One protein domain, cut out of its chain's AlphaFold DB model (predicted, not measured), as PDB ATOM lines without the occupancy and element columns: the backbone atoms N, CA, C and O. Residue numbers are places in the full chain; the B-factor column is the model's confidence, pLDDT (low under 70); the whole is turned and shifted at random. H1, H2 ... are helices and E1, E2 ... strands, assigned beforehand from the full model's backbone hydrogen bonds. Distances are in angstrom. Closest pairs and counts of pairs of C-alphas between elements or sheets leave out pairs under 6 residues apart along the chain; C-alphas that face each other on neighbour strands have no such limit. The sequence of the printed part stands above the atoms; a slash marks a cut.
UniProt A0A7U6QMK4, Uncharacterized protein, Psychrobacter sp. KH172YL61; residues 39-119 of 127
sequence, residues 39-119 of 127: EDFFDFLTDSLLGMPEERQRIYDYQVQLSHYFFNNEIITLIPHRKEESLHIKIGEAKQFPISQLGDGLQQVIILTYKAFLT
ATOM      1  N   GLU A  39       2.845  46.214 -33.814       84.94
ATOM      2  CA  GLU A  39       2.250  45.425 -32.726       84.94
ATOM      3  C   GLU A  39       0.728  45.339 -32.912       84.94
ATOM      4  O   GLU A  39       0.189  44.240 -32.981       84.94
ATOM      5  N   ASP A  40       0.070  46.478 -33.177       85.19
ATOM      6  CA  ASP A  40      -1.371  46.515 -33.475       85.19
ATOM      7  C   ASP A  40      -1.724  45.624 -34.677       85.19
ATOM      8  O   ASP A  40      -2.737  44.926 -34.679       85.19
ATOM      9  N   PHE A  41      -0.870  45.626 -35.709       88.69
ATOM     10  CA  PHE A  41      -1.070  44.779 -36.879       88.69
ATOM     11  C   PHE A  41      -0.897  43.290 -36.563       88.69
ATOM     12  O   PHE A  41      -1.677  42.466 -37.040       88.69
ATOM     13  N   PHE A  42       0.123  42.937 -35.777       91.62
ATOM     14  CA  PHE A  42       0.383  41.558 -35.375       91.62
ATOM     15  C   PHE A  42      -0.788  40.978 -34.576       91.62
ATOM     16  O   PHE A  42      -1.242  39.873 -34.885       91.62
ATOM     17  N   ASP A  43      -1.299  41.731 -33.603       90.19
ATOM     18  CA  ASP A  43      -2.439  41.321 -32.783       90.19
ATOM     19  C   ASP A  43      -3.700  41.185 -33.641       90.19
ATOM     20  O   ASP A  43      -4.321  40.122 -33.662       90.19
ATOM     21  N   PHE A  44      -4.005  42.200 -34.458       90.69
ATOM     22  CA  PHE A  44      -5.145  42.177 -35.376       90.69
ATOM     23  C   PHE A  44      -5.122  40.965 -36.315       90.69
ATOM     24  O   PHE A  44      -6.134  40.281 -36.493       90.69
ATOM     25  N   LEU A  45      -3.967  40.685 -36.927       93.44
ATOM     26  CA  LEU A  45      -3.813  39.552 -37.833       93.44
ATOM     27  C   LEU A  45      -3.977  38.224 -37.085       93.44
ATOM     28  O   LEU A  45      -4.614  37.302 -37.594       93.44
ATOM     29  N   THR A  46      -3.408  38.127 -35.885       94.12
ATOM     30  CA  THR A  46      -3.497  36.931 -35.043       94.12
ATOM     31  C   THR A  46      -4.940  36.624 -34.666       94.12
ATOM     32  O   THR A  46      -5.373  35.481 -34.826       94.12
ATOM     33  N   ASP A  47      -5.682  37.627 -34.207       93.38
ATOM     34  CA  ASP A  47      -7.078  37.472 -33.811       93.38
ATOM     35  C   ASP A  47      -7.954  37.128 -35.018       93.38
ATOM     36  O   ASP A  47      -8.712  36.159 -34.973       93.38
ATOM     37  N   SER A  48      -7.761  37.822 -36.145       93.12
ATOM     38  CA  SER A  48      -8.511  37.566 -37.383       93.12
ATOM     39  C   SER A  48      -8.295  36.149 -37.920       93.12
ATOM     40  O   SER A  48      -9.228  35.515 -38.412       93.12
ATOM     41  N   LEU A  49      -7.070  35.619 -37.824       93.94
ATOM     42  CA  LEU A  49      -6.753  34.263 -38.284       93.94
ATOM     43  C   LEU A  49      -7.282  33.163 -37.352       93.94
ATOM     44  O   LEU A  49      -7.516  32.043 -37.812       93.94
ATOM     45  N   LEU A  50      -7.476  33.459 -36.064       94.62
ATOM     46  CA  LEU A  50      -8.046  32.534 -35.077       94.62
ATOM     47  C   LEU A  50      -9.569  32.662 -34.931       94.62
ATOM     48  O   LEU A  50     -10.189  31.820 -34.277       94.62
ATOM     49  N   GLY A  51     -10.157  33.690 -35.536       93.06
ATOM     50  CA  GLY A  51     -11.576  33.995 -35.475       93.06
ATOM     51  C   GLY A  51     -12.441  33.275 -36.515       93.06
ATOM     52  O   GLY A  51     -12.193  32.144 -36.968       93.06
ATOM     53  N   MET A  52     -13.524  33.952 -36.878       94.31
ATOM     54  CA  MET A  52     -14.580  33.442 -37.744       94.31
ATOM     55  C   MET A  52     -14.125  33.331 -39.209       94.31
ATOM     56  O   MET A  52     -13.140  33.956 -39.618       94.31
ATOM     57  N   PRO A  53     -14.799  32.504 -40.031       95.25
ATOM     58  CA  PRO A  53     -14.464  32.355 -41.447       95.25
ATOM     59  C   PRO A  53     -14.422  33.681 -42.217       95.25
ATOM     60  O   PRO A  53     -13.558  33.858 -43.068       95.25
ATOM     61  N   GLU A  54     -15.304  34.626 -41.895       93.12
ATOM     62  CA  GLU A  54     -15.378  35.937 -42.544       93.12
ATOM     63  C   GLU A  54     -14.146  36.797 -42.234       93.12
ATOM     64  O   GLU A  54     -13.640  37.497 -43.108       93.12
ATOM     65  N   GLU A  55     -13.631  36.724 -41.005       91.44
ATOM     66  CA  GLU A  55     -12.416  37.433 -40.590       91.44
ATOM     67  C   GLU A  55     -11.194  36.862 -41.314       91.44
ATOM     68  O   GLU A  55     -10.402  37.606 -41.896       91.44
ATOM     69  N   ARG A  56     -11.104  35.528 -41.395       94.69
ATOM     70  CA  ARG A  56     -10.080  34.834 -42.189       94.69
ATOM     71  C   ARG A  56     -10.161  35.177 -43.675       94.69
ATOM     72  O   ARG A  56      -9.119  35.353 -44.306       94.69
ATOM     73  N   GLN A  57     -11.370  35.305 -44.222       94.94
ATOM     74  CA  GLN A  57     -11.573  35.680 -45.619       94.94
ATOM     75  C   GLN A  57     -11.057  37.094 -45.902       94.94
ATOM     76  O   GLN A  57     -10.347  37.285 -46.882       94.94
ATOM     77  N   ARG A  58     -11.300  38.066 -45.012       93.06
ATOM     78  CA  ARG A  58     -10.758  39.430 -45.169       93.06
ATOM     79  C   ARG A  58      -9.234  39.451 -45.215       93.06
ATOM     80  O   ARG A  58      -8.653  40.161 -46.032       93.06
ATOM     81  N   ILE A  59      -8.578  38.659 -44.363       95.06
ATOM     82  CA  ILE A  59      -7.116  38.526 -44.400       95.06
ATOM     83  C   ILE A  59      -6.665  37.903 -45.721       95.06
ATOM     84  O   ILE A  59      -5.702  38.377 -46.323       95.06
ATOM     85  N   TYR A  60      -7.360  36.870 -46.195       95.62
ATOM     86  CA  TYR A  60      -7.063  36.265 -47.488       95.62
ATOM     87  C   TYR A  60      -7.187  37.276 -48.637       95.62
ATOM     88  O   TYR A  60      -6.256  37.403 -49.430       95.62
ATOM     89  N   ASP A  61      -8.277  38.041 -48.688       94.88
ATOM     90  CA  ASP A  61      -8.523  39.043 -49.731       94.88
ATOM     91  C   ASP A  61      -7.449  40.140 -49.715       94.88
ATOM     92  O   ASP A  61      -6.918  40.520 -50.762       94.88
ATOM     93  N   TYR A  62      -7.046  40.582 -48.523       95.00
ATOM     94  CA  TYR A  62      -5.924  41.503 -48.364       95.00
ATOM     95  C   TYR A  62      -4.608  40.918 -48.894       95.00
ATOM     96  O   TYR A  62      -3.861  41.603 -49.595       95.00
ATOM     97  N   GLN A  63      -4.321  39.641 -48.624       96.12
ATOM     98  CA  GLN A  63      -3.127  38.986 -49.165       96.12
ATOM     99  C   GLN A  63      -3.161  38.890 -50.697       96.12
ATOM    100  O   GLN A  63      -2.125  39.058 -51.339       96.12
ATOM    101  N   VAL A  64      -4.336  38.669 -51.297       96.38
ATOM    102  CA  VAL A  64      -4.515  38.673 -52.758       96.38
ATOM    103  C   VAL A  64      -4.235  40.061 -53.342       96.38
ATOM    104  O   VAL A  64      -3.545  40.178 -54.355       96.38
ATOM    105  N   GLN A  65      -4.707  41.126 -52.692       94.50
ATOM    106  CA  GLN A  65      -4.416  42.497 -53.119       94.50
ATOM    107  C   GLN A  65      -2.925  42.823 -53.002       94.50
ATOM    108  O   GLN A  65      -2.335  43.345 -53.947       94.50
ATOM    109  N   LEU A  66      -2.292  42.470 -51.879       95.00
ATOM    110  CA  LEU A  66      -0.846  42.617 -51.711       95.00
ATOM    111  C   LEU A  66      -0.084  41.877 -52.813       95.00
ATOM    112  O   LEU A  66       0.804  42.458 -53.435       95.00
ATOM    113  N   SER A  67      -0.456  40.621 -53.071       96.06
ATOM    114  CA  SER A  67       0.114  39.793 -54.133       96.06
ATOM    115  C   SER A  67       0.076  40.511 -55.482       96.06
ATOM    116  O   SER A  67       1.108  40.659 -56.143       96.06
ATOM    117  N   HIS A  68      -1.097  41.028 -55.854       95.62
ATOM    118  CA  HIS A  68      -1.301  41.716 -57.121       95.62
ATOM    119  C   HIS A  68      -0.493  43.015 -57.242       95.62
ATOM    120  O   HIS A  68       0.137  43.240 -58.274       95.62
ATOM    121  N   TYR A  69      -0.499  43.860 -56.208       93.88
ATOM    122  CA  TYR A  69       0.084  45.202 -56.295       93.88
ATOM    123  C   TYR A  69       1.586  45.256 -56.002       93.88
ATOM    124  O   TYR A  69       2.272  46.122 -56.543       93.88
ATOM    125  N   PHE A  70       2.103  44.369 -55.147       93.94
ATOM    126  CA  PHE A  70       3.454  44.509 -54.586       93.94
ATOM    127  C   PHE A  70       4.341  43.270 -54.727       93.94
ATOM    128  O   PHE A  70       5.551  43.384 -54.538       93.94
ATOM    129  N   PHE A  71       3.785  42.106 -55.079       94.38
ATOM    130  CA  PHE A  71       4.546  40.851 -55.166       94.38
ATOM    131  C   PHE A  71       4.420  40.149 -56.521       94.38
ATOM    132  O   PHE A  71       4.569  38.936 -56.595       94.38
ATOM    133  N   ASN A  72       4.182  40.893 -57.606       94.56
ATOM    134  CA  ASN A  72       4.156  40.355 -58.975       94.56
ATOM    135  C   ASN A  72       3.224  39.141 -59.141       94.56
ATOM    136  O   ASN A  72       3.562  38.194 -59.848       94.56
ATOM    137  N   ASN A  73       2.070  39.157 -58.467       96.12
ATOM    138  CA  ASN A  73       1.101  38.062 -58.457       96.12
ATOM    139  C   ASN A  73       1.603  36.736 -57.841       96.12
ATOM    140  O   ASN A  73       0.921  35.718 -57.960       96.12
ATOM    141  N   GLU A  74       2.736  36.730 -57.132       97.00
ATOM    142  CA  GLU A  74       3.156  35.585 -56.319       97.00
ATOM    143  C   GLU A  74       2.190  35.376 -55.152       97.00
ATOM    144  O   GLU A  74       1.737  36.335 -54.522       97.00
ATOM    145  N   ILE A  75       1.886  34.121 -54.819       96.06
ATOM    146  CA  ILE A  75       1.031  33.809 -53.668       96.06
ATOM    147  C   ILE A  75       1.755  34.250 -52.399       96.06
ATOM    148  O   ILE A  75       2.846  33.759 -52.113       96.06
ATOM    149  N   ILE A  76       1.142  35.139 -51.619       96.38
ATOM    150  CA  ILE A  76       1.705  35.578 -50.343       96.38
ATOM    151  C   ILE A  76       0.858  35.117 -49.164       96.38
ATOM    152  O   ILE A  76      -0.371  35.102 -49.215       96.38
ATOM    153  N   THR A  77       1.524  34.734 -48.080       97.06
ATOM    154  CA  THR A  77       0.874  34.392 -46.812       97.06
ATOM    155  C   THR A  77       1.578  35.113 -45.678       97.06
ATOM    156  O   THR A  77       2.775  34.922 -45.472       97.06
ATOM    157  N   LEU A  78       0.828  35.931 -44.948       96.06
ATOM    158  CA  LEU A  78       1.242  36.575 -43.711       96.06
ATOM    159  C   LEU A  78       0.908  35.649 -42.544       96.06
ATOM    160  O   LEU A  78      -0.202  35.132 -42.434       96.06
ATOM    161  N   ILE A  79       1.895  35.403 -41.691       95.88
ATOM    162  CA  ILE A  79       1.843  34.349 -40.682       95.88
ATOM    163  C   ILE A  79       2.313  34.933 -39.350       95.88
ATOM    164  O   ILE A  79       3.508  35.204 -39.200       95.88
ATOM    165  N   PRO A  80       1.423  35.128 -38.365       95.00
ATOM    166  CA  PRO A  80       1.841  35.551 -37.038       95.00
ATOM    167  C   PRO A  80       2.596  34.412 -36.346       95.00
ATOM    168  O   PRO A  80       2.064  33.318 -36.139       95.00
ATOM    169  N   HIS A  81       3.852  34.657 -35.972       94.44
ATOM    170  CA  HIS A  81       4.701  33.663 -35.329       94.44
ATOM    171  C   HIS A  81       4.824  33.931 -33.827       94.44
ATOM    172  O   HIS A  81       5.751  34.588 -33.356       94.44
ATOM    173  N   ARG A  82       3.898  33.365 -33.040       88.50
ATOM    174  CA  ARG A  82       3.803  33.598 -31.582       88.50
ATOM    175  C   ARG A  82       5.076  33.282 -30.792       88.50
ATOM    176  O   ARG A  82       5.308  33.899 -29.766       88.50
ATOM    177  N   LYS A  83       5.895  32.324 -31.240       88.94
ATOM    178  CA  LYS A  83       7.138  31.962 -30.535       88.94
ATOM    179  C   LYS A  83       8.246  33.000 -30.699       88.94
ATOM    180  O   LYS A  83       9.099  33.097 -29.829       88.94
ATOM    181  N   GLU A  84       8.253  33.713 -31.822       89.00
ATOM    182  CA  GLU A  84       9.260  34.741 -32.124       89.00
ATOM    183  C   GLU A  84       8.691  36.153 -31.958       89.00
ATOM    184  O   GLU A  84       9.393  37.113 -32.255       89.00
ATOM    185  N   GLU A  85       7.431  36.268 -31.515       88.00
ATOM    186  CA  GLU A  85       6.693  37.531 -31.358       88.00
ATOM    187  C   GLU A  85       6.852  38.447 -32.581       88.00
ATOM    188  O   GLU A  85       7.052  39.656 -32.480       88.00
ATOM    189  N   SER A  86       6.822  37.842 -33.771       89.94
ATOM    190  CA  SER A  86       7.103  38.533 -35.021       89.94
ATOM    191  C   SER A  86       6.199  38.046 -36.145       89.94
ATOM    192  O   SER A  86       5.661  36.932 -36.124       89.94
ATOM    193  N   LEU A  87       6.006  38.907 -37.142       92.62
ATOM    194  CA  LEU A  87       5.256  38.554 -38.336       92.62
ATOM    195  C   LEU A  87       6.186  37.917 -39.369       92.62
ATOM    196  O   LEU A  87       7.241  38.464 -39.690       92.62
ATOM    197  N   HIS A  88       5.774  36.779 -39.914       95.94
ATOM    198  CA  HIS A  88       6.461  36.101 -41.004       95.94
ATOM    199  C   HIS A  88       5.665  36.242 -42.298       95.94
ATOM    200  O   HIS A  88       4.449  36.432 -42.289       95.94
ATOM    201  N   ILE A  89       6.364  36.118 -43.419       96.25
ATOM    202  CA  ILE A  89       5.788  36.078 -44.754       96.25
ATOM    203  C   ILE A  89       6.340  34.873 -45.517       96.25
ATOM    204  O   ILE A  89       7.520  34.534 -45.414       96.25
ATOM    205  N   LYS A  90       5.473  34.216 -46.282       97.44
ATOM    206  CA  LYS A  90       5.832  33.240 -47.314       97.44
ATOM    207  C   LYS A  90       5.417  33.802 -48.668       97.44
ATOM    208  O   LYS A  90       4.310  34.314 -48.784       97.44
ATOM    209  N   ILE A  91       6.304  33.706 -49.656       96.69
ATOM    210  CA  ILE A  91       6.094  34.206 -51.021       96.69
ATOM    211  C   ILE A  91       6.335  33.043 -51.980       96.69
ATOM    212  O   ILE A  91       7.423  32.461 -51.975       96.69
ATOM    213  N   GLY A  92       5.311  32.668 -52.742       95.06
ATOM    214  CA  GLY A  92       5.323  31.522 -53.645       95.06
ATOM    215  C   GLY A  92       5.826  30.254 -52.955       95.06
ATOM    216  O   GLY A  92       5.454  29.925 -51.821       95.06
ATOM    217  N   GLU A  93       6.760  29.570 -53.608       94.31
ATOM    218  CA  GLU A  93       7.384  28.345 -53.097       94.31
ATOM    219  C   GLU A  93       8.536  28.592 -52.109       94.31
ATOM    220  O   GLU A  93       9.042  27.649 -51.496       94.31
ATOM    221  N   ALA A  94       8.933  29.848 -51.878       94.06
ATOM    222  CA  ALA A  94      10.026  30.166 -50.964       94.06
ATOM    223  C   ALA A  94       9.707  29.755 -49.514       94.06
ATOM    224  O   ALA A  94       8.550  29.596 -49.105       94.06
ATOM    225  N   LYS A  95      10.754  29.582 -48.701       95.62
ATOM    226  CA  LYS A  95      10.584  29.364 -47.258       95.62
ATOM    227  C   LYS A  95       9.947  30.598 -46.625       95.62
ATOM    228  O   LYS A  95      10.202  31.711 -47.067       95.62
ATOM    229  N   GLN A  96       9.152  30.394 -45.577       96.19
ATOM    230  CA  GLN A  96       8.686  31.512 -44.760       96.19
ATOM    231  C   GLN A  96       9.871  32.177 -44.044       96.19
ATOM    232  O   GLN A  96      10.788  31.481 -43.601       96.19
ATOM    233  N   PHE A  97       9.831  33.495 -43.889       95.88
ATOM    234  CA  PHE A  97      10.846  34.264 -43.166       95.88
ATOM    235  C   PHE A  97      10.223  35.502 -42.492       95.88
ATOM    236  O   PHE A  97       9.120  35.900 -42.873       95.88
ATOM    237  N   PRO A  98      10.870  36.106 -41.479       95.25
ATOM    238  CA  PRO A  98      10.354  37.302 -40.809       95.25
ATOM    239  C   PRO A  98      10.220  38.498 -41.759       95.25
ATOM    240  O   PRO A  98      11.123  38.759 -42.554       95.25
ATOM    241  N   ILE A  99       9.158  39.300 -41.636       93.19
ATOM    242  CA  ILE A  99       8.953  40.485 -42.496       93.19
ATOM    243  C   ILE A  99      10.081  41.519 -42.380       93.19
ATOM    244  O   ILE A  99      10.296  42.292 -43.305       93.19
ATOM    245  N   SER A 100      10.836  41.512 -41.279       90.50
ATOM    246  CA  SER A 100      12.012  42.367 -41.085       90.50
ATOM    247  C   SER A 100      13.143  42.074 -42.077       90.50
ATOM    248  O   SER A 100      14.040  42.892 -42.244       90.50
ATOM    249  N   GLN A 101      13.108  40.921 -42.751       93.50
ATOM    250  CA  GLN A 101      14.055  40.547 -43.804       93.50
ATOM    251  C   GLN A 101      13.510  40.814 -45.217       93.50
ATOM    252  O   GLN A 101      14.219  40.591 -46.193       93.50
ATOM    253  N   LEU A 102      12.266  41.293 -45.343       90.88
ATOM    254  CA  LEU A 102      11.620  41.574 -46.630       90.88
ATOM    255  C   LEU A 102      12.182  42.831 -47.316       90.88
ATOM    256  O   LEU A 102      12.101  42.970 -48.534       90.88
ATOM    257  N   GLY A 103      12.755  43.733 -46.518       91.44
ATOM    258  CA  GLY A 103      13.199  45.062 -46.919       91.44
ATOM    259  C   GLY A 103      12.231  46.148 -46.448       91.44
ATOM    260  O   GLY A 103      11.011  46.017 -46.577       91.44
ATOM    261  N   ASP A 104      12.791  47.243 -45.932       86.31
ATOM    262  CA  ASP A 104      12.058  48.312 -45.239       86.31
ATOM    263  C   ASP A 104      10.901  48.899 -46.062       86.31
ATOM    264  O   ASP A 104       9.843  49.206 -45.517       86.31
ATOM    265  N   GLY A 105      11.065  49.016 -47.385       90.94
ATOM    266  CA  GLY A 105      10.023  49.543 -48.270       90.94
ATOM    267  C   GLY A 105       8.763  48.674 -48.286       90.94
ATOM    268  O   GLY A 105       7.664  49.176 -48.064       90.94
ATOM    269  N   LEU A 106       8.919  47.364 -48.493       92.94
ATOM    270  CA  LEU A 106       7.791  46.426 -48.516       92.94
ATOM    271  C   LEU A 106       7.187  46.234 -47.123       92.94
ATOM    272  O   LEU A 106       5.968  46.140 -46.994       92.94
ATOM    273  N   GLN A 107       8.013  46.245 -46.075       90.88
ATOM    274  CA  GLN A 107       7.519  46.241 -44.699       90.88
ATOM    275  C   GLN A 107       6.625  47.460 -44.424       90.88
ATOM    276  O   GLN A 107       5.534  47.316 -43.870       90.88
ATOM    277  N   GLN A 108       7.054  48.653 -44.847       88.88
ATOM    278  CA  GLN A 108       6.279  49.879 -44.671       88.88
ATOM    279  C   GLN A 108       4.977  49.853 -45.479       88.88
ATOM    280  O   GLN A 108       3.946  50.285 -44.967       88.88
ATOM    281  N   VAL A 109       5.009  49.321 -46.707       91.69
ATOM    282  CA  VAL A 109       3.805  49.127 -47.528       91.69
ATOM    283  C   VAL A 109       2.782  48.297 -46.765       91.69
ATOM    284  O   VAL A 109       1.678  48.785 -46.560       91.69
ATOM    285  N   ILE A 110       3.161  47.119 -46.259       91.44
ATOM    286  CA  ILE A 110       2.246  46.231 -45.523       91.44
ATOM    287  C   ILE A 110       1.613  46.957 -44.324       91.44
ATOM    288  O   ILE A 110       0.406  46.850 -44.108       91.44
ATOM    289  N   ILE A 111       2.402  47.724 -43.562       88.00
ATOM    290  CA  ILE A 111       1.912  48.471 -42.390       88.00
ATOM    291  C   ILE A 111       0.943  49.598 -42.795       88.00
ATOM    292  O   ILE A 111      -0.041  49.850 -42.106       88.00
ATOM    293  N   LEU A 112       1.197  50.294 -43.901       86.69
ATOM    294  CA  LEU A 112       0.323  51.379 -44.359       86.69
ATOM    295  C   LEU A 112      -0.972  50.845 -44.976       86.69
ATOM    296  O   LEU A 112      -2.045  51.407 -44.757       86.69
ATOM    297  N   THR A 113      -0.875  49.761 -45.741       89.00
ATOM    298  CA  THR A 113      -2.002  49.236 -46.507       89.00
ATOM    299  C   THR A 113      -2.944  48.404 -45.657       89.00
ATOM    300  O   THR A 113      -4.142  48.455 -45.913       89.00
ATOM    301  N   TYR A 114      -2.473  47.687 -44.627       87.81
ATOM    302  CA  TYR A 114      -3.386  46.837 -43.849       87.81
ATOM    303  C   TYR A 114      -4.511  47.667 -43.233       87.81
ATOM    304  O   TYR A 114      -5.666  47.273 -43.313       87.81
ATOM    305  N   LYS A 115      -4.208  48.852 -42.686       81.62
ATOM    306  CA  LYS A 115      -5.250  49.689 -42.093       81.62
ATOM    307  C   LYS A 115      -6.204  50.220 -43.157       81.62
ATOM    308  O   LYS A 115      -7.400  50.254 -42.910       81.62
ATOM    309  N   ALA A 116      -5.706  50.593 -44.330       81.75
ATOM    310  CA  ALA A 116      -6.553  51.041 -45.430       81.75
ATOM    311  C   ALA A 116      -7.534  49.954 -45.901       81.75
ATOM    312  O   ALA A 116      -8.709  50.243 -46.092       81.75
ATOM    313  N   PHE A 117      -7.063  48.715 -46.056       81.69
ATOM    314  CA  PHE A 117      -7.863  47.622 -46.616       81.69
ATOM    315  C   PHE A 117      -8.688  46.849 -45.582       81.69
ATOM    316  O   PHE A 117      -9.707  46.261 -45.935       81.69
ATOM    317  N   LEU A 118      -8.261  46.823 -44.318       80.50
ATOM    318  CA  LEU A 118      -8.878  45.999 -43.269       80.50
ATOM    319  C   LEU A 118      -9.719  46.817 -42.281       80.50
ATOM    320  O   LEU A 118     -10.419  46.233 -41.452       80.50
ATOM    321  N   THR A 119      -9.698  48.150 -42.369       72.75
ATOM    322  CA  THR A 119     -10.608  49.000 -41.592       72.75
ATOM    323  C   THR A 119     -11.992  49.004 -42.237       72.75
ATOM    324  O   THR A 119     -12.136  49.261 -43.426       72.75
TER     325      THR A 119
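This is residues 39 to 119 of the 127 residues of an uncharacterized protein of Psychrobacter sp. KH172YL61 (UniProt A0A7U6QMK4). The hairpin of E1 and E2 makes one wall of a rounded body; H1 and H2 pack on it mainly at E1 and meet each other in a V. H3 packs on H2 at the side of the body opposite the hairpin, and residues 97 to 98 of the link before it pair with E2. The 81 printed residues hold three named helices and two named strands, in the order H1 H2 E1 E2 H3; the sheet E1 - E2 is antiparallel, the class mixed. It is compact, with a radius of gyration of the C-alphas of 11.8 A and spans of 29 by 28 by 24 A.

Find C-alpha 76 at (1.705, 35.578, -50.343), where E1, residues 76 to 81, begins; E2 is residues 86 to 91. H2, residues 53 to 70, runs 25.3 A. H1, residues 39 to 50, starts at C-alpha 39 (2.250, 45.425, -32.726) and runs 16.7 A. H3, residues 104 to 118, runs 21.2 A to C-alpha 118 at (-8.878, 45.999, -43.269).

Look across E1 and E2: N 79 and O 88 are 2.8 A apart, N 77 and O 90 2.9 A. The closest C-alphas of H2 and E1 are those of Ser 67 and Ile 76, 5.9 A apart; of H1 and E1, Thr 46 and Pro 80, also 5.9 A. H1 touches H2 with residues 45 to 50 alone, closest at the C-alphas of Ser 48 and Glu 55, 5.1 A, at a steep tilt of 55 degrees, opposite ways. H3 touches H2, closest at the C-alphas of Tyr 62 and Phe 117, 6.7 A. E1 and H3 are apart. Every O i to N i+4 pair is within hydrogen-bond range in H1 and H2; in H3, 9 of 11 are.

The C-alphas of Met 52 and Gly 103, the two farthest apart, are 31.5 A apart. The printed part has no cut; the link from E2 to H3, residues 92 to 103, is long. Mean pLDDT of the printed part is 92.2, and no printed residue is under 70.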